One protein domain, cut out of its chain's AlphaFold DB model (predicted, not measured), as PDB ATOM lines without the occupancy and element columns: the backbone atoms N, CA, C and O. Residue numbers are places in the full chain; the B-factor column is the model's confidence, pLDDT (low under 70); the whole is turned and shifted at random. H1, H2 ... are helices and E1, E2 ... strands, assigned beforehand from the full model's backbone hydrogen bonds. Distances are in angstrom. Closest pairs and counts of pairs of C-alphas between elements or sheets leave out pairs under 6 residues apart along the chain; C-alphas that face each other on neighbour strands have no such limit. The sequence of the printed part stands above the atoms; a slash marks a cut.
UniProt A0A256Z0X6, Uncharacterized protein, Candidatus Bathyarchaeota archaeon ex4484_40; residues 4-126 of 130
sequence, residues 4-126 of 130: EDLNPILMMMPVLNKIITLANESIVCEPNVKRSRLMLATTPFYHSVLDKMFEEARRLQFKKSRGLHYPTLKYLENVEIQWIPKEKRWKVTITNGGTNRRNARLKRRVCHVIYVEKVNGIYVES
ATOM      1  N   GLU A   4     -30.980  20.293  -5.379       71.75
ATOM      2  CA  GLU A   4     -31.133  20.398  -3.923       71.75
ATOM      3  C   GLU A   4     -31.095  21.850  -3.411       71.75
ATOM      4  O   GLU A   4     -31.657  22.141  -2.362       71.75
ATOM      5  N   ASP A   5     -30.489  22.780  -4.162       71.44
ATOM      6  CA  ASP A   5     -30.391  24.198  -3.779       71.44
ATOM      7  C   ASP A   5     -31.669  24.993  -4.126       71.44
ATOM      8  O   ASP A   5     -31.723  26.210  -3.925       71.44
ATOM      9  N   LEU A   6     -32.669  24.354  -4.745       78.44
ATOM     10  CA  LEU A   6     -33.874  25.017  -5.235       78.44
ATOM     11  C   LEU A   6     -34.850  25.308  -4.095       78.44
ATOM     12  O   LEU A   6     -35.270  24.406  -3.378       78.44
ATOM     13  N   ASN A   7     -35.273  26.567  -3.971       82.19
ATOM     14  CA  ASN A   7     -36.242  26.968  -2.957       82.19
ATOM     15  C   ASN A   7     -37.686  26.867  -3.501       82.19
ATOM     16  O   ASN A   7     -38.078  27.706  -4.321       82.19
ATOM     17  N   PRO A   8     -38.509  25.902  -3.039       80.31
ATOM     18  CA  PRO A   8     -39.882  25.738  -3.517       80.31
ATOM     19  C   PRO A   8     -40.800  26.904  -3.118       80.31
ATOM     20  O   PRO A   8     -41.774  27.174  -3.815       80.31
ATOM     21  N   ILE A   9     -40.471  27.656  -2.060       85.62
ATOM     22  CA  ILE A   9     -41.253  28.823  -1.616       85.62
ATOM     23  C   ILE A   9     -41.280  29.906  -2.700       85.62
ATOM     24  O   ILE A   9     -42.262  30.636  -2.824       85.62
ATOM     25  N   LEU A  10     -40.246  29.987  -3.546       83.50
ATOM     26  CA  LEU A  10     -40.219  30.952  -4.644       83.50
ATOM     27  C   LEU A  10     -41.360  30.725  -5.650       83.50
ATOM     28  O   LEU A  10     -41.835  31.691  -6.241       83.50
ATOM     29  N   MET A  11     -41.850  29.489  -5.802       82.12
ATOM     30  CA  MET A  11     -43.011  29.189  -6.651       82.12
ATOM     31  C   MET A  11     -44.318  29.750  -6.087       82.12
ATOM     32  O   MET A  11     -45.284  29.932  -6.821       82.12
ATOM     33  N   MET A  12     -44.362  30.047  -4.789       85.50
ATOM     34  CA  MET A  12     -45.519  30.669  -4.148       85.50
ATOM     35  C   MET A  12     -45.502  32.198  -4.277       85.50
ATOM     36  O   MET A  12     -46.468  32.845  -3.884       85.50
ATOM     37  N   MET A  13     -44.435  32.797  -4.824       89.38
ATOM     38  CA  MET A  13     -44.313  34.250  -4.955       89.38
ATOM     39  C   MET A  13     -45.081  34.762  -6.188       89.38
ATOM     40  O   MET A  13     -44.650  34.519  -7.322       89.38
ATOM     41  N   PRO A  14     -46.182  35.526  -6.019       89.12
ATOM     42  CA  PRO A  14     -47.069  35.884  -7.130       89.12
ATOM     43  C   PRO A  14     -46.386  36.704  -8.229       89.12
ATOM     44  O   PRO A  14     -46.649  36.506  -9.413       89.12
ATOM     45  N   VAL A  15     -45.472  37.604  -7.858       92.50
ATOM     46  CA  VAL A  15     -44.771  38.471  -8.818       92.50
ATOM     47  C   VAL A  15     -43.819  37.686  -9.712       92.50
ATOM     48  O   VAL A  15     -43.736  37.969 -10.906       92.50
ATOM     49  N   LEU A  16     -43.131  36.679  -9.163       90.44
ATOM     50  CA  LEU A  16     -42.255  35.821  -9.959       90.44
ATOM     51  C   LEU A  16     -43.093  35.041 -10.980       90.44
ATOM     52  O   LEU A  16     -42.811  35.120 -12.174       90.44
ATOM     53  N   ASN A  17     -44.195  34.425 -10.542       88.44
ATOM     54  CA  ASN A  17     -45.153  33.753 -11.428       88.44
ATOM     55  C   ASN A  17     -45.691  34.681 -12.530       88.44
ATOM     56  O   ASN A  17     -45.761  34.294 -13.700       88.44
ATOM     57  N   LYS A  18     -46.027  35.930 -12.182       90.88
ATOM     58  CA  LYS A  18     -46.502  36.946 -13.133       90.88
ATOM     59  C   LYS A  18     -45.450  37.262 -14.196       90.88
ATOM     60  O   LYS A  18     -45.762  37.218 -15.384       90.88
ATOM     61  N   ILE A  19     -44.205  37.544 -13.797       90.62
ATOM     62  CA  ILE A  19     -43.099  37.833 -14.731       90.62
ATOM     63  C   ILE A  19     -42.902  36.666 -15.697       90.62
ATOM     64  O   ILE A  19     -42.787  36.870 -16.904       90.62
ATOM     65  N   ILE A  20     -42.891  35.444 -15.167       87.00
ATOM     66  CA  ILE A  20     -42.705  34.217 -15.938       87.00
ATOM     67  C   ILE A  20     -43.834  34.032 -16.960       87.00
ATOM     68  O   ILE A  20     -43.571  33.732 -18.127       87.00
ATOM     69  N   THR A  21     -45.080  34.239 -16.539       86.00
ATOM     70  CA  THR A  21     -46.266  34.117 -17.397       86.00
ATOM     71  C   THR A  21     -46.210  35.134 -18.535       86.00
ATOM     72  O   THR A  21     -46.195  34.752 -19.706       86.00
ATOM     73  N   LEU A  22     -46.040  36.417 -18.204       89.06
ATOM     74  CA  LEU A  22     -45.987  37.503 -19.184       89.06
ATOM     75  C   LEU A  22     -44.808  37.357 -20.156       89.06
ATOM     76  O   LEU A  22     -44.939  37.648 -21.346       89.06
ATOM     77  N   ALA A  23     -43.660  36.869 -19.678       86.12
ATOM     78  CA  ALA A  23     -42.509  36.583 -20.525       86.12
ATOM     79  C   ALA A  23     -42.823  35.501 -21.569       86.12
ATOM     80  O   ALA A  23     -42.479  35.661 -22.741       86.12
ATOM     81  N   ASN A  24     -43.512  34.430 -21.176       81.38
ATOM     82  CA  ASN A  24     -43.896  33.355 -22.092       81.38
ATOM     83  C   ASN A  24     -45.044  33.738 -23.038       81.38
ATOM     84  O   ASN A  24     -45.120  33.222 -24.152       81.38
ATOM     85  N   GLU A  25     -45.937  34.637 -22.631       82.75
ATOM     86  CA  GLU A  25     -46.990  35.165 -23.507       82.75
ATOM     87  C   GLU A  25     -46.432  36.119 -24.563       82.75
ATOM     88  O   GLU A  25     -46.848  36.075 -25.722       82.75
ATOM     89  N   SER A  26     -45.457  36.943 -24.173       84.62
ATOM     90  CA  SER A  26     -44.894  37.998 -25.019       84.62
ATOM     91  C   SER A  26     -43.924  37.486 -26.081       84.62
ATOM     92  O   SER A  26     -43.748  38.144 -27.109       84.62
ATOM     93  N   ILE A  27     -43.263  36.347 -25.846       76.56
ATOM     94  CA  ILE A  27     -42.235  35.831 -26.754       76.56
ATOM     95  C   ILE A  27     -42.845  35.333 -28.068       76.56
ATOM     96  O   ILE A  27     -43.744  34.491 -28.103       76.56
ATOM     97  N   VAL A  28     -42.303  35.818 -29.182       76.06
ATOM     98  CA  VAL A  28     -42.621  35.282 -30.507       76.06
ATOM     99  C   VAL A  28     -41.754  34.044 -30.713       76.06
ATOM    100  O   VAL A  28     -40.548  34.166 -30.851       76.06
ATOM    101  N   CYS A  29     -42.309  32.834 -30.683       69.81
ATOM    102  CA  CYS A  29     -41.555  31.610 -30.978       69.81
ATOM    103  C   CYS A  29     -42.464  30.514 -31.547       69.81
ATOM    104  O   CYS A  29     -43.688  30.638 -31.519       69.81
ATOM    105  N   GLU A  30     -41.860  29.452 -32.085       68.94
ATOM    106  CA  GLU A  30     -42.607  28.299 -32.596       68.94
ATOM    107  C   GLU A  30     -43.393  27.608 -31.458       68.94
ATOM    108  O   GLU A  30     -42.880  27.515 -30.337       68.94
ATOM    109  N   PRO A  31     -44.610  27.085 -31.711       70.56
ATOM    110  CA  PRO A  31     -45.487  26.544 -30.664       70.56
ATOM    111  C   PRO A  31     -44.845  25.475 -29.765       70.56
ATOM    112  O   PRO A  31     -45.043  25.481 -28.550       70.56
ATOM    113  N   ASN A  32     -44.019  24.592 -30.334       67.56
ATOM    114  CA  ASN A  32     -43.335  23.536 -29.578       67.56
ATOM    115  C   ASN A  32     -42.278  24.104 -28.619       67.56
ATOM    116  O   ASN A  32     -42.150  23.641 -27.487       67.56
ATOM    117  N   VAL A  33     -41.572  25.160 -29.033       67.00
ATOM    118  CA  VAL A  33     -40.612  25.878 -28.183       67.00
ATOM    119  C   VAL A  33     -41.348  26.606 -27.060       67.00
ATOM    120  O   VAL A  33     -40.918  26.554 -25.907       67.00
ATOM    121  N   LYS A  34     -42.498  27.221 -27.369       68.38
ATOM    122  CA  LYS A  34     -43.363  27.863 -26.372       68.38
ATOM    123  C   LYS A  34     -43.804  26.869 -25.293       68.38
ATOM    124  O   LYS A  34     -43.705  27.176 -24.108       68.38
ATOM    125  N   ARG A  35     -44.215  25.657 -25.684       66.12
ATOM    126  CA  ARG A  35     -44.651  24.599 -24.759       66.12
ATOM    127  C   ARG A  35     -43.533  24.130 -23.825       66.12
ATOM    128  O   ARG A  35     -43.742  24.085 -22.617       66.12
ATOM    129  N   SER A  36     -42.341  23.840 -24.347       66.56
ATOM    130  CA  SER A  36     -41.200  23.416 -23.515       66.56
ATOM    131  C   SER A  36     -40.757  24.501 -22.532       66.56
ATOM    132  O   SER A  36     -40.398  24.206 -21.394       66.56
ATOM    133  N   ARG A  37     -40.830  25.773 -22.938       66.62
ATOM    134  CA  ARG A  37     -40.526  26.907 -22.054       66.62
ATOM    135  C   ARG A  37     -41.571  27.094 -20.963       66.62
ATOM    136  O   ARG A  37     -41.185  27.328 -19.826       66.62
ATOM    137  N   LEU A  38     -42.855  26.931 -21.282       65.88
ATOM    138  CA  LEU A  38     -43.933  26.927 -20.289       65.88
ATOM    139  C   LEU A  38     -43.737  25.809 -19.253       65.88
ATOM    140  O   LEU A  38     -43.873  26.060 -18.062       65.88
ATOM    141  N   MET A  39     -43.323  24.611 -19.679       65.12
ATOM    142  CA  MET A  39     -43.004  23.514 -18.756       65.12
ATOM    143  C   MET A  39     -41.830  23.871 -17.832       65.12
ATOM    144  O   MET A  39     -41.938  23.732 -16.617       65.12
ATOM    145  N   LEU A  40     -40.732  24.409 -18.375       65.75
ATOM    146  CA  LEU A  40     -39.578  24.843 -17.573       65.75
ATOM    147  C   LEU A  40     -39.921  25.996 -16.616       65.75
ATOM    148  O   LEU A  40     -39.426  26.029 -15.493       65.75
ATOM    149  N   ALA A  41     -40.793  26.907 -17.035       65.44
ATOM    150  CA  ALA A  41     -41.278  28.038 -16.252       65.44
ATOM    151  C   ALA A  41     -42.038  27.631 -14.978       65.44
ATOM    152  O   ALA A  41     -42.024  28.371 -13.999       65.44
ATOM    153  N   THR A  42     -42.643  26.440 -14.961       67.62
ATOM    154  CA  THR A  42     -43.326  25.895 -13.773       67.62
ATOM    155  C   THR A  42     -42.380  25.240 -12.765       67.62
ATOM    156  O   THR A  42     -42.827  24.740 -11.737       67.62
ATOM    157  N   THR A  43     -41.068  25.239 -13.020       74.62
ATOM    158  CA  THR A  43     -40.099  24.579 -12.136       74.62
ATOM    159  C   THR A  43     -39.544  25.524 -11.056       74.62
ATOM    160  O   THR A  43     -39.378  26.729 -11.297       74.62
ATOM    161  N   PRO A  44     -39.144  24.988  -9.884       79.81
ATOM    162  CA  PRO A  44     -38.398  25.744  -8.872       79.81
ATOM    163  C   PRO A  44     -37.081  26.338  -9.401       79.81
ATOM    164  O   PRO A  44     -36.600  27.358  -8.902       79.81
ATOM    165  N   PHE A  45     -36.500  25.718 -10.435       82.06
ATOM    166  CA  PHE A  45     -35.280  26.186 -11.091       82.06
ATOM    167  C   PHE A  45     -35.460  27.567 -11.713       82.06
ATOM    168  O   PHE A  45     -34.658  28.464 -11.465       82.06
ATOM    169  N   TYR A  46     -36.540  27.767 -12.463       80.88
ATOM    170  CA  TYR A  46     -36.791  29.031 -13.150       80.88
ATOM    171  C   TYR A  46     -37.004  30.194 -12.172       80.88
ATOM    172  O   TYR A  46     -36.489  31.293 -12.371       80.88
ATOM    173  N   HIS A  47     -37.692  29.918 -11.064       87.44
ATOM    174  CA  HIS A  47     -37.898  30.872  -9.979       87.44
ATOM    175  C   HIS A  47     -36.592  31.217  -9.258       87.44
ATOM    176  O   HIS A  47     -36.322  32.384  -8.987       87.44
ATOM    177  N   SER A  48     -35.757  30.210  -9.000       88.00
ATOM    178  CA  SER A  48     -34.441  30.384  -8.377       88.00
ATOM    179  C   SER A  48     -33.479  31.187  -9.253       88.00
ATOM    180  O   SER A  48     -32.696  31.986  -8.744       88.00
ATOM    181  N   VAL A  49     -33.538  31.000 -10.575       85.06
ATOM    182  CA  VAL A  49     -32.814  31.852 -11.528       85.06
ATOM    183  C   VAL A  49     -33.305  33.291 -11.395       85.06
ATOM    184  O   VAL A  49     -32.487  34.183 -11.204       85.06
ATOM    185  N   LEU A  50     -34.621  33.517 -11.415       87.88
ATOM    186  CA  LEU A  50     -35.192  34.859 -11.339       87.88
ATOM    187  C   LEU A  50     -34.837  35.591 -10.026       87.88
ATOM    188  O   LEU A  50     -34.439  36.751 -10.080       87.88
ATOM    189  N   ASP A  51     -34.899  34.925  -8.867       90.69
ATOM    190  CA  ASP A  51     -34.469  35.487  -7.568       90.69
ATOM    191  C   ASP A  51     -32.988  35.909  -7.588       90.69
ATOM    192  O   ASP A  51     -32.659  37.053  -7.262       90.69
ATOM    193  N   LYS A  52     -32.093  35.048  -8.093       89.00
ATOM    194  CA  LYS A  52     -30.665  35.385  -8.238       89.00
ATOM    195  C   LYS A  52     -30.440  36.612  -9.106       89.00
ATOM    196  O   LYS A  52     -29.604  37.446  -8.773       89.00
ATOM    197  N   MET A  53     -31.203  36.757 -10.182       86.00
ATOM    198  CA  MET A  53     -31.098  37.919 -11.061       86.00
ATOM    199  C   MET A  53     -31.476  39.218 -10.363       86.00
ATOM    200  O   MET A  53     -30.823  40.238 -10.569       86.00
ATOM    201  N   PHE A  54     -32.534  39.199  -9.550       90.50
ATOM    202  CA  PHE A  54     -32.907  40.351  -8.738       90.50
ATOM    203  C   PHE A  54     -31.755  40.741  -7.801       90.50
ATOM    204  O   PHE A  54     -31.373  41.914  -7.741       90.50
ATOM    205  N   GLU A  55     -31.151  39.764  -7.124       90.25
ATOM    206  CA  GLU A  55     -30.022  40.008  -6.221       90.25
ATOM    207  C   GLU A  55     -28.764  40.500  -6.958       90.25
ATOM    208  O   GLU A  55     -28.106  41.436  -6.500       90.25
ATOM    209  N   GLU A  56     -28.443  39.939  -8.125       87.50
ATOM    210  CA  GLU A  56     -27.328  40.393  -8.964       87.50
ATOM    211  C   GLU A  56     -27.555  41.817  -9.479       87.50
ATOM    212  O   GLU A  56     -26.696  42.678  -9.294       87.50
ATOM    213  N   ALA A  57     -28.732  42.109 -10.043       85.81
ATOM    214  CA  ALA A  57     -29.076  43.446 -10.526       85.81
ATOM    215  C   ALA A  57     -28.975  44.499  -9.412       85.81
ATOM    216  O   ALA A  57     -28.561  45.627  -9.668       85.81
ATOM    217  N   ARG A  58     -29.316  44.128  -8.170       85.38
ATOM    218  CA  ARG A  58     -29.192  45.007  -7.000       85.38
ATOM    219  C   ARG A  58     -27.739  45.304  -6.629       85.38
ATOM    220  O   ARG A  58     -27.439  46.413  -6.187       85.38
ATOM    221  N   ARG A  59     -26.852  44.315  -6.766       82.88
ATOM    222  CA  ARG A  59     -25.426  44.421  -6.411       82.88
ATOM    223  C   ARG A  59     -24.604  45.122  -7.485       82.88
ATOM    224  O   ARG A  59     -23.598  45.752  -7.166       82.88
ATOM    225  N   LEU A  60     -25.009  45.011  -8.745       75.19
ATOM    226  CA  LEU A  60     -24.260  45.575  -9.854       75.19
ATOM    227  C   LEU A  60     -24.376  47.104  -9.893       75.19
ATOM    228  O   LEU A  60     -25.450  47.681 -10.052       75.19
ATOM    229  N   GLN A  61     -23.225  47.766  -9.811       65.25
ATOM    230  CA  GLN A  61     -23.082  49.202 -10.017       65.25
ATOM    231  C   GLN A  61     -21.909  49.437 -10.967       65.25
ATOM    232  O   GLN A  61     -20.819  48.912 -10.743       65.25
ATOM    233  N   PHE A  62     -22.098  50.240 -12.015       59.75
ATOM    234  CA  PHE A  62     -20.974  50.701 -12.826       59.75
ATOM    235  C   PHE A  62     -20.454  52.037 -12.297       59.75
ATOM    236  O   PHE A  62     -21.191  53.020 -12.240       59.75
ATOM    237  N   LYS A  63     -19.151  52.106 -12.005       47.94
ATOM    238  CA  LYS A  63     -18.427  53.381 -11.985       47.94
ATOM    239  C   LYS A  63     -18.066  53.736 -13.427       47.94
ATOM    240  O   LYS A  63     -17.057  53.271 -13.946       47.94
ATOM    241  N   LYS A  64     -18.882  54.559 -14.086       48.03
ATOM    242  CA  LYS A  64     -18.439  55.323 -15.260       48.03
ATOM    243  C   LYS A  64     -18.306  56.778 -14.839       48.03
ATOM    244  O   LYS A  64     -19.146  57.288 -14.104       48.03
ATOM    245  N   SER A  65     -17.255  57.433 -15.307       46.94
ATOM    246  CA  SER A  65     -16.773  58.763 -14.908       46.94
ATOM    247  C   SER A  65     -17.769  59.935 -15.016       46.94
ATOM    248  O   SER A  65     -17.361  61.069 -14.794       46.94
ATOM    249  N   ARG A  66     -19.053  59.717 -15.348       45.28
ATOM    250  CA  ARG A  66     -20.065  60.776 -15.540       45.28
ATOM    251  C   ARG A  66     -21.508  60.425 -15.118       45.28
ATOM    252  O   ARG A  66     -22.427  61.126 -15.524       45.28
ATOM    253  N   GLY A  67     -21.747  59.385 -14.310       52.12
ATOM    254  CA  GLY A  67     -23.086  59.144 -13.736       52.12
ATOM    255  C   GLY A  67     -23.360  57.707 -13.281       52.12
ATOM    256  O   GLY A  67     -22.770  56.760 -13.800       52.12
ATOM    257  N   LEU A  68     -24.275  57.548 -12.314       48.41
ATOM    258  CA  LEU A  68     -24.785  56.246 -11.860       48.41
ATOM    259  C   LEU A  68     -25.714  55.666 -12.942       48.41
ATOM    260  O   LEU A  68     -26.875  56.055 -13.043       48.41
ATOM    261  N   HIS A  69     -25.201  54.747 -13.762       53.06
ATOM    262  CA  HIS A  69     -26.009  53.924 -14.666       53.06
ATOM    263  C   HIS A  69     -26.132  52.513 -14.093       53.06
ATOM    264  O   HIS A  69     -25.126  51.848 -13.841       53.06
ATOM    265  N   TYR A  70     -27.367  52.049 -13.907       61.97
ATOM    266  CA  TYR A  70     -27.637  50.708 -13.397       61.97
ATOM    267  C   TYR A  70     -27.698  49.713 -14.559       61.97
ATOM    268  O   TYR A  70     -28.507  49.931 -15.470       61.97
ATOM    269  N   PRO A  71     -26.851  48.665 -14.570       65.31
ATOM    270  CA  PRO A  71     -26.867  47.646 -15.611       65.31
ATOM    271  C   PRO A  71     -28.244  47.016 -15.753       65.31
ATOM    272  O   PRO A  71     -28.898  46.682 -14.766       65.31
ATOM    273  N   THR A  72     -28.634  46.790 -17.000       74.88
ATOM    274  CA  THR A  72     -29.775  45.951 -17.336       74.88
ATOM    275  C   THR A  72     -29.280  44.529 -17.557       74.88
ATOM    276  O   THR A  72     -28.499  44.289 -18.480       74.88
ATOM    277  N   LEU A  73     -29.740  43.583 -16.741       76.25
ATOM    278  CA  LEU A  73     -29.465  42.171 -16.968       76.25
ATOM    279  C   LEU A  73     -30.538  41.542 -17.853       76.25
ATOM    280  O   LEU A  73     -31.726  41.749 -17.616       76.25
ATOM    281  N   LYS A  74     -30.126  40.757 -18.853       72.88
ATOM    282  CA  LYS A  74     -31.026  40.107 -19.818       72.88
ATOM    283  C   LYS A  74     -31.103  38.614 -19.561       72.88
ATOM    284  O   LYS A  74     -30.075  37.948 -19.535       72.88
ATOM    285  N   TYR A  75     -32.315  38.088 -19.471       69.44
ATOM    286  CA  TYR A  75     -32.570  36.673 -19.253       69.44
ATOM    287  C   TYR A  75     -33.833  36.240 -19.952       69.44
ATOM    288  O   TYR A  75     -34.658  37.059 -20.356       69.44
ATOM    289  N   LEU A  76     -33.956  34.924 -20.132       67.19
ATOM    290  CA  LEU A  76     -35.097  34.331 -20.821       67.19
ATOM    291  C   LEU A  76     -35.291  34.951 -22.209       67.19
ATOM    292  O   LEU A  76     -36.354  34.827 -22.801       67.19
ATOM    293  N   GLU A  77     -34.240  35.596 -22.737       72.44
ATOM    294  CA  GLU A  77     -34.146  36.230 -24.057       72.44
ATOM    295  C   GLU A  77     -34.990  37.498 -24.224       72.44
ATOM    296  O   GLU A  77     -34.751  38.293 -25.145       72.44
ATOM    297  N   ASN A  78     -35.922  37.697 -23.292       80.81
ATOM    298  CA  ASN A  78     -36.992  38.667 -23.380       80.81
ATOM    299  C   ASN A  78     -37.322  39.364 -22.054       80.81
ATOM    300  O   ASN A  78     -38.156  40.263 -22.073       80.81
ATOM    301  N   VAL A  79     -36.664  39.003 -20.948       87.38
ATOM    302  CA  VAL A  79     -36.787  39.658 -19.639       87.38
ATOM    303  C   VAL A  79     -35.530  40.463 -19.350       87.38
ATOM    304  O   VAL A  79     -34.412  39.959 -19.425       87.38
ATOM    305  N   GLU A  80     -35.716  41.725 -18.993       89.31
ATOM    306  CA  GLU A  80     -34.654  42.658 -18.653       89.31
ATOM    307  C   GLU A  80     -34.882  43.198 -17.233       89.31
ATOM    308  O   GLU A  80     -35.935  43.770 -16.968       89.31
ATOM    309  N   ILE A  81     -33.928  43.024 -16.313       91.12
ATOM    310  CA  ILE A  81     -34.031  43.510 -14.926       91.12
ATOM    311  C   ILE A  81     -33.013  44.615 -14.684       91.12
ATOM    312  O   ILE A  81     -31.821  44.450 -14.944       91.12
ATOM    313  N   GLN A  82     -33.488  45.725 -14.132       90.75
ATOM    314  CA  GLN A  82     -32.674  46.854 -13.709       90.75
ATOM    315  C   GLN A  82     -33.022  47.224 -12.268       90.75
ATOM    316  O   GLN A  82     -34.190  47.400 -11.941       90.75
ATOM    317  N   TRP A  83     -32.023  47.383 -11.403       90.75
ATOM    318  CA  TRP A  83     -32.236  47.954 -10.073       90.75
ATOM    319  C   TRP A  83     -32.249  49.484 -10.140       90.75
ATOM    320  O   TRP A  83     -31.390  50.079 -10.787       90.75
ATOM    321  N   ILE A  84     -33.199  50.127  -9.458       88.31
ATOM    322  CA  ILE A  84     -33.301  51.584  -9.329       88.31
ATOM    323  C   ILE A  84     -33.084  51.965  -7.852       88.31
ATOM    324  O   ILE A  84     -34.043  52.059  -7.087       88.31
ATOM    325  N   PRO A  85     -31.836  52.216  -7.408       83.94
ATOM    326  CA  PRO A  85     -31.504  52.580  -6.030       83.94
ATOM    327  C   PRO A  85     -32.277  53.746  -5.434       83.94
ATOM    328  O   PRO A  85     -32.647  53.664  -4.266       83.94
ATOM    329  N   LYS A  86     -32.519  54.816  -6.207       84.38
ATOM    330  CA  LYS A  86     -33.262  55.990  -5.714       84.38
ATOM    331  C   LYS A  86     -34.669  55.606  -5.256       84.38
ATOM    332  O   LYS A  86     -35.131  56.078  -4.227       84.38
ATOM    333  N   GLU A  87     -35.300  54.706  -5.999       85.62
ATOM    334  CA  GLU A  87     -36.666  54.241  -5.765       85.62
ATOM    335  C   GLU A  87     -36.707  52.946  -4.932       85.62
ATOM    336  O   GLU A  87     -37.783  52.470  -4.587       85.62
ATOM    337  N   LYS A  88     -35.541  52.366  -4.607       88.56
ATOM    338  CA  LYS A  88     -35.376  51.084  -3.900       88.56
ATOM    339  C   LYS A  88     -36.227  49.949  -4.490       88.56
ATOM    340  O   LYS A  88     -36.735  49.102  -3.756       88.56
ATOM    341  N   ARG A  89     -36.340  49.912  -5.818       91.56
ATOM    342  CA  ARG A  89     -37.132  48.917  -6.550       91.56
ATOM    343  C   ARG A  89     -36.452  48.482  -7.839       91.56
ATOM    344  O   ARG A  89     -35.609  49.192  -8.385       91.56
ATOM    345  N   TRP A  90     -36.819  47.310  -8.334       93.25
ATOM    346  CA  TRP A  90     -36.411  46.828  -9.644       93.25
ATOM    347  C   TRP A  90     -37.431  47.224 -10.702       93.25
ATOM    348  O   TRP A  90     -38.634  47.174 -10.468       93.25
ATOM    349  N   LYS A  91     -36.942  47.552 -11.891       93.38
ATOM    350  CA  LYS A  91     -37.718  47.646 -13.118       93.38
ATOM    351  C   LYS A  91     -37.472  46.390 -13.939       93.38
ATOM    352  O   LYS A  91     -36.347  46.126 -14.362       93.38
ATOM    353  N   VAL A  92     -38.535  45.637 -14.176       93.62
ATOM    354  CA  VAL A  92     -38.553  44.453 -15.030       93.62
ATOM    355  C   VAL A  92     -39.214  44.838 -16.345       93.62
ATOM    356  O   VAL A  92     -40.379  45.220 -16.371       93.62
ATOM    357  N   THR A  93     -38.471  44.768 -17.442       92.50
ATOM    358  CA  THR A  93     -38.968  45.046 -18.792       92.50
ATOM    359  C   THR A  93     -39.078  43.733 -19.553       92.50
ATOM    360  O   THR A  93     -38.099  43.004 -19.689       92.50
ATOM    361  N   ILE A  94     -40.271  43.424 -20.047       91.38
ATOM    362  CA  ILE A  94     -40.552  42.226 -20.838       91.38
ATOM    363  C   ILE A  94     -40.731  42.650 -22.289       91.38
ATOM    364  O   ILE A  94     -41.476  43.585 -22.587       91.38
ATOM    365  N   THR A  95     -40.051  41.967 -23.199       88.56
ATOM    366  CA  THR A  95     -40.061  42.252 -24.637       88.56
ATOM    367  C   THR A  95     -40.604  41.072 -25.438       88.56
ATOM    368  O   THR A  95     -40.773  39.964 -24.925       88.56
ATOM    369  N   ASN A  96     -40.855  41.302 -26.726       82.88
ATOM    370  CA  ASN A  96     -41.296  40.266 -27.664       82.88
ATOM    371  C   ASN A  96     -40.175  39.370 -28.225       82.88
ATOM    372  O   ASN A  96     -40.450  38.493 -29.045       82.88
ATOM    373  N   GLY A  97     -38.912  39.627 -27.875       68.69
ATOM    374  CA  GLY A  97     -37.774  38.946 -28.496       68.69
ATOM    375  C   GLY A  97     -37.624  37.493 -28.036       68.69
ATOM    376  O   GLY A  97     -37.784  37.212 -26.864       68.69
ATOM    377  N   GLY A  98     -37.260  36.579 -28.935       59.66
ATOM    378  CA  GLY A  98     -36.701  35.256 -28.601       59.66
ATOM    379  C   GLY A  98     -35.351  35.078 -29.304       59.66
ATOM    380  O   GLY A  98     -35.111  35.755 -30.299       59.66
ATOM    381  N   THR A  99     -34.445  34.221 -28.829       52.00
ATOM    382  CA  THR A  99     -33.060  34.109 -29.360       52.00
ATOM    383  C   THR A  99     -32.909  33.333 -30.663       52.00
ATOM    384  O   THR A  99     -31.786  33.188 -31.147       52.00
ATOM    385  N   ASN A 100     -33.965  32.802 -31.278       56.34
ATOM    386  CA  ASN A 100     -33.742  32.073 -32.524       56.34
ATOM    387  C   ASN A 100     -33.304  33.041 -33.656       56.34
ATOM    388  O   ASN A 100     -33.683  34.215 -33.696       56.34
ATOM    389  N   ARG A 101     -32.491  32.551 -34.606       58.22
ATOM    390  CA  ARG A 101     -32.004  33.337 -35.766       58.22
ATOM    391  C   ARG A 101     -33.136  34.009 -36.565       58.22
ATOM    392  O   ARG A 101     -32.893  35.024 -37.211       58.22
ATOM    393  N   ARG A 102     -34.357  33.458 -36.517       55.81
ATOM    394  CA  ARG A 102     -35.559  34.004 -37.176       55.81
ATOM    395  C   ARG A 102     -36.083  35.264 -36.471       55.81
ATOM    396  O   ARG A 102     -36.485  36.209 -37.141       55.81
ATOM    397  N   ASN A 103     -35.983  35.329 -35.145       56.50
ATOM    398  CA  ASN A 103     -36.432  36.452 -34.324       56.50
ATOM    399  C   ASN A 103     -35.405  37.576 -34.183       56.50
ATOM    400  O   ASN A 103     -35.779  38.691 -33.831       56.50
ATOM    401  N   ALA A 104     -34.128  37.323 -34.481       57.97
ATOM    402  CA  ALA A 104     -33.080  38.349 -34.450       57.97
ATOM    403  C   ALA A 104     -33.384  39.553 -35.368       57.97
ATOM    404  O   ALA A 104     -32.858  40.641 -35.154       57.97
ATOM    405  N   ARG A 105     -34.246  39.357 -36.378       60.72
ATOM    406  CA  ARG A 105     -34.707  40.387 -37.321       60.72
ATOM    407  C   ARG A 105     -35.998  41.092 -36.892       60.72
ATOM    408  O   ARG A 105     -36.390  42.064 -37.530       60.72
ATOM    409  N   LEU A 106     -36.679  40.619 -35.845       65.75
ATOM    410  CA  LEU A 106     -37.886  41.269 -35.341       65.75
ATOM    411  C   LEU A 106     -37.509  42.558 -34.613       65.75
ATOM    412  O   LEU A 106     -36.610  42.576 -33.770       65.75
ATOM    413  N   LYS A 107     -38.246  43.639 -34.889       72.25
ATOM    414  CA  LYS A 107     -38.131  44.868 -34.104       72.25
ATOM    415  C   LYS A 107     -38.513  44.541 -32.659       72.25
ATOM    416  O   LYS A 107     -39.658  44.169 -32.381       72.25
ATOM    417  N   ARG A 108     -37.546  44.664 -31.746       75.38
ATOM    418  CA  ARG A 108     -37.799  44.525 -30.310       75.38
ATOM    419  C   ARG A 108     -38.805  45.591 -29.884       75.38
ATOM    420  O   ARG A 108     -38.567  46.780 -30.085       75.38
ATOM    421  N   ARG A 109     -39.912  45.154 -29.289       86.25
ATOM    422  CA  ARG A 109     -40.898  46.011 -28.628       86.25
ATOM    423  C   ARG A 109     -40.984  45.633 -27.161       86.25
ATOM    424  O   ARG A 109     -40.899  44.453 -26.816       86.25
ATOM    425  N   VAL A 110     -41.171  46.639 -26.320       90.50
ATOM    426  CA  VAL A 110     -41.552  46.434 -24.925       90.50
ATOM    427  C   VAL A 110     -43.012  45.995 -24.909       90.50
ATOM    428  O   VAL A 110     -43.862  46.657 -25.497       90.50
ATOM    429  N   CYS A 111     -43.276  44.853 -24.284       91.12
ATOM    430  CA  CYS A 111     -44.613  44.306 -24.081       91.12
ATOM    431  C   CYS A 111     -45.141  44.683 -22.696       91.12
ATOM    432  O   CYS A 111     -46.275  45.132 -22.581       91.12
ATOM    433  N   HIS A 112     -44.301  44.562 -21.661       93.94
ATOM    434  CA  HIS A 112     -44.674  44.903 -20.289       93.94
ATOM    435  C   HIS A 112     -43.525  45.578 -19.549       93.94
ATOM    436  O   HIS A 112     -42.349  45.318 -19.814       93.94
ATOM    437  N   VAL A 113     -43.883  46.413 -18.577       94.19
ATOM    438  CA  VAL A 113     -42.970  46.949 -17.569       94.19
ATOM    439  C   VAL A 113     -43.607  46.709 -16.210       94.19
ATOM    440  O   VAL A 113     -44.767  47.056 -16.008       94.19
ATOM    441  N   ILE A 114     -42.858  46.097 -15.300       94.75
ATOM    442  CA  ILE A 114     -43.299  45.772 -13.945       94.75
ATOM    443  C   ILE A 114     -42.271  46.344 -12.982       94.75
ATOM    444  O   ILE A 114     -41.071  46.127 -13.152       94.75
ATOM    445  N   TYR A 115     -42.734  47.065 -11.970       94.81
ATOM    446  CA  TYR A 115     -41.879  47.520 -10.884       94.81
ATOM    447  C   TYR A 115     -42.020  46.563  -9.711       94.81
ATOM    448  O   TYR A 115     -43.129  46.171  -9.361       94.81
ATOM    449  N   VAL A 116     -40.901  46.161  -9.122       95.00
ATOM    450  CA  VAL A 116     -40.857  45.114  -8.100       95.00
ATOM    451  C   VAL A 116     -40.079  45.611  -6.894       95.00
ATOM    452  O   VAL A 116     -39.012  46.195  -7.041       95.00
ATOM    453  N   GLU A 117     -40.586  45.347  -5.699       93.75
ATOM    454  CA  GLU A 117     -39.908  45.569  -4.420       93.75
ATOM    455  C   GLU A 117     -39.804  44.239  -3.661       93.75
ATOM    456  O   GLU A 117     -40.565  43.309  -3.922       93.75
ATOM    457  N   LYS A 118     -38.856  44.130  -2.724       91.81
ATOM    458  CA  LYS A 118     -38.719  42.960  -1.841       91.81
ATOM    459  C   LYS A 118     -39.013  43.407  -0.414       91.81
ATOM    460  O   LYS A 118     -38.224  44.145   0.172       91.81
ATOM    461  N   VAL A 119     -40.152  42.980   0.123       89.75
ATOM    462  CA  VAL A 119     -40.642  43.333   1.463       89.75
ATOM    463  C   VAL A 119     -40.629  42.071   2.311       89.75
ATOM    464  O   VAL A 119     -41.267  41.087   1.955       89.75
ATOM    465  N   ASN A 120     -39.868  42.073   3.408       88.56
ATOM    466  CA  ASN A 120     -39.727  40.914   4.302       88.56
ATOM    467  C   ASN A 120     -39.382  39.604   3.558       88.56
ATOM    468  O   ASN A 120     -39.904  38.539   3.867       88.56
ATOM    469  N   GLY A 121     -38.525  39.693   2.534       86.38
ATOM    470  CA  GLY A 121     -38.118  38.546   1.714       86.38
ATOM    471  C   GLY A 121     -39.087  38.160   0.590       86.38
ATOM    472  O   GLY A 121     -38.742  37.298  -0.211       86.38
ATOM    473  N   ILE A 122     -40.244  38.817   0.474       89.56
ATOM    474  CA  ILE A 122     -41.275  38.533  -0.533       89.56
ATOM    475  C   ILE A 122     -41.222  39.577  -1.650       89.56
ATOM    476  O   ILE A 122     -41.182  40.779  -1.382       89.56
ATOM    477  N   TYR A 123     -41.252  39.127  -2.906       92.62
ATOM    478  CA  TYR A 123     -41.377  40.018  -4.060       92.62
ATOM    479  C   TYR A 123     -42.817  40.503  -4.234       92.62
ATOM    480  O   TYR A 123     -43.738  39.696  -4.371       92.62
ATOM    481  N   VAL A 124     -42.987  41.822  -4.280       93.50
ATOM    482  CA  VAL A 124     -44.275  42.505  -4.447       93.50
ATOM    483  C   VAL A 124     -44.205  43.511  -5.590       93.50
ATOM    484  O   VAL A 124     -43.150  44.083  -5.869       93.50
ATOM    485  N   GLU A 125     -45.322  43.708  -6.283       94.75
ATOM    486  CA  GLU A 125     -45.421  44.703  -7.348       94.75
ATOM    487  C   GLU A 125     -45.544  46.103  -6.735       94.75
ATOM    488  O   GLU A 125     -46.315  46.328  -5.803       94.75
ATOM    489  N   SER A 126     -44.746  47.043  -7.235       91.88
ATOM    490  CA  SER A 126     -44.731  48.431  -6.778       91.88
ATOM    491  C   SER A 126     -45.596  49.282  -7.697       91.88
ATOM    492  O   SER A 126     -45.265  49.487  -8.863       91.88
TER     493      SER A 126
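This is residues 4 to 126 of the 130 residues of an uncharacterized protein of Candidatus Bathyarchaeota archaeon ex4484_40 (UniProt A0A256Z0X6). A strongly twisted antiparallel sheet of five strands, E3 to E7, has two helices, H2 and H4, packed over one face and no named helix over the other. H3 folds back beside H2, farther from the sheet, while the short strands E1 and E2 form a small arm beyond the last residues of H4. The printed part has 123 residues with four named helices, H1 to H4, followed by seven named strands, E1 to E7; the class is mixed, helices and strands. The larger sheet has the order E3, E4, E5, E6, E7. The whole is compact, with a radius of gyration of the C-alphas of 15.0 A and spans of 43 by 36 by 26 A.

The sheet holds E3, residues 72 to 75, 9.9 A long; E4, residues 79 to 84, 16.1 A; E5, residues 89 to 95, 19.5 A; E6, residues 110 to 119, 26.6 A; and E7, residues 122 to 125, 10.1 A, ending at C-alpha 125 at (-45.421, 44.703, -7.348). H1, residues 8 to 12, 7.5 A, begins at C-alpha 8 at (-39.882, 25.738, -3.517). H2 is residues 14 to 26, 18.1 A; H3, residues 31 to 41, 15.1 A; and H4, residues 44 to 59, 22.9 A. E1 is residues 62 to 64, 5.8 A, and E2 residues 67 to 69, 6.1 A.

E3 to E7 form a meander, each strand the antiparallel neighbour of the one before, with a hairpin at each step. Within hydrogen-bond range are N 75 and O 79 at 2.8 A, N 82 and O 91 at 2.9 A, N 92 and O 114 at 2.8 A, and N 117 and O 124 at 2.9 A. The pairing of E6 is staggered: residues 110 to 116 pair with E5, residues 116 to 119 with E7. H2 is on the sheet at a height of 7.7 A, over E5 and along the strands at 8 degrees on the local plane; the closest C-alphas of H2 and E5, those of Ala 23 and Ile 94, are 6.0 A apart. H4 is on the same face; its closest C-alpha pair with E4 is Arg 58 and Trp 83, 5.2 A. H2 and H4 only just touch, with 3 pairs of C-alphas within 8 A, the closest Leu 16 and His 47 at 6.6 A, and are about perpendicular at 80 degrees. With its residues 20 to 24 alone, H2 touches H3 in a helical hairpin, opposite ways at a shallow tilt of 12 degrees; the closest C-alphas, Ile 20 and Ala 41, are 6.3 A apart. H1 touches residues 44 to 51 of H4, the closest C-alphas being those of Pro 8 and Pro 44 at 5.6 A. E1 and E2 meet only at a point, and E2 runs on into E3 at 12 degrees across a break of 2 residues. Each O i to N i+4 pair is within hydrogen-bond range in H2, H3 and H4; in H1 it is 0 of 1, with 2 of 2 O i to N i+3 pairs.

The C-alphas farthest apart, those of Asn 32 and Ser 65, are 46.5 A apart. The printed part has no cut; the link E5 to E6, residues 96 to 109, is long. Mean pLDDT of the printed part is 78.7, and 36 residues are under 70, among them residues 32 to 42, 61 to 71 and 97 to 106.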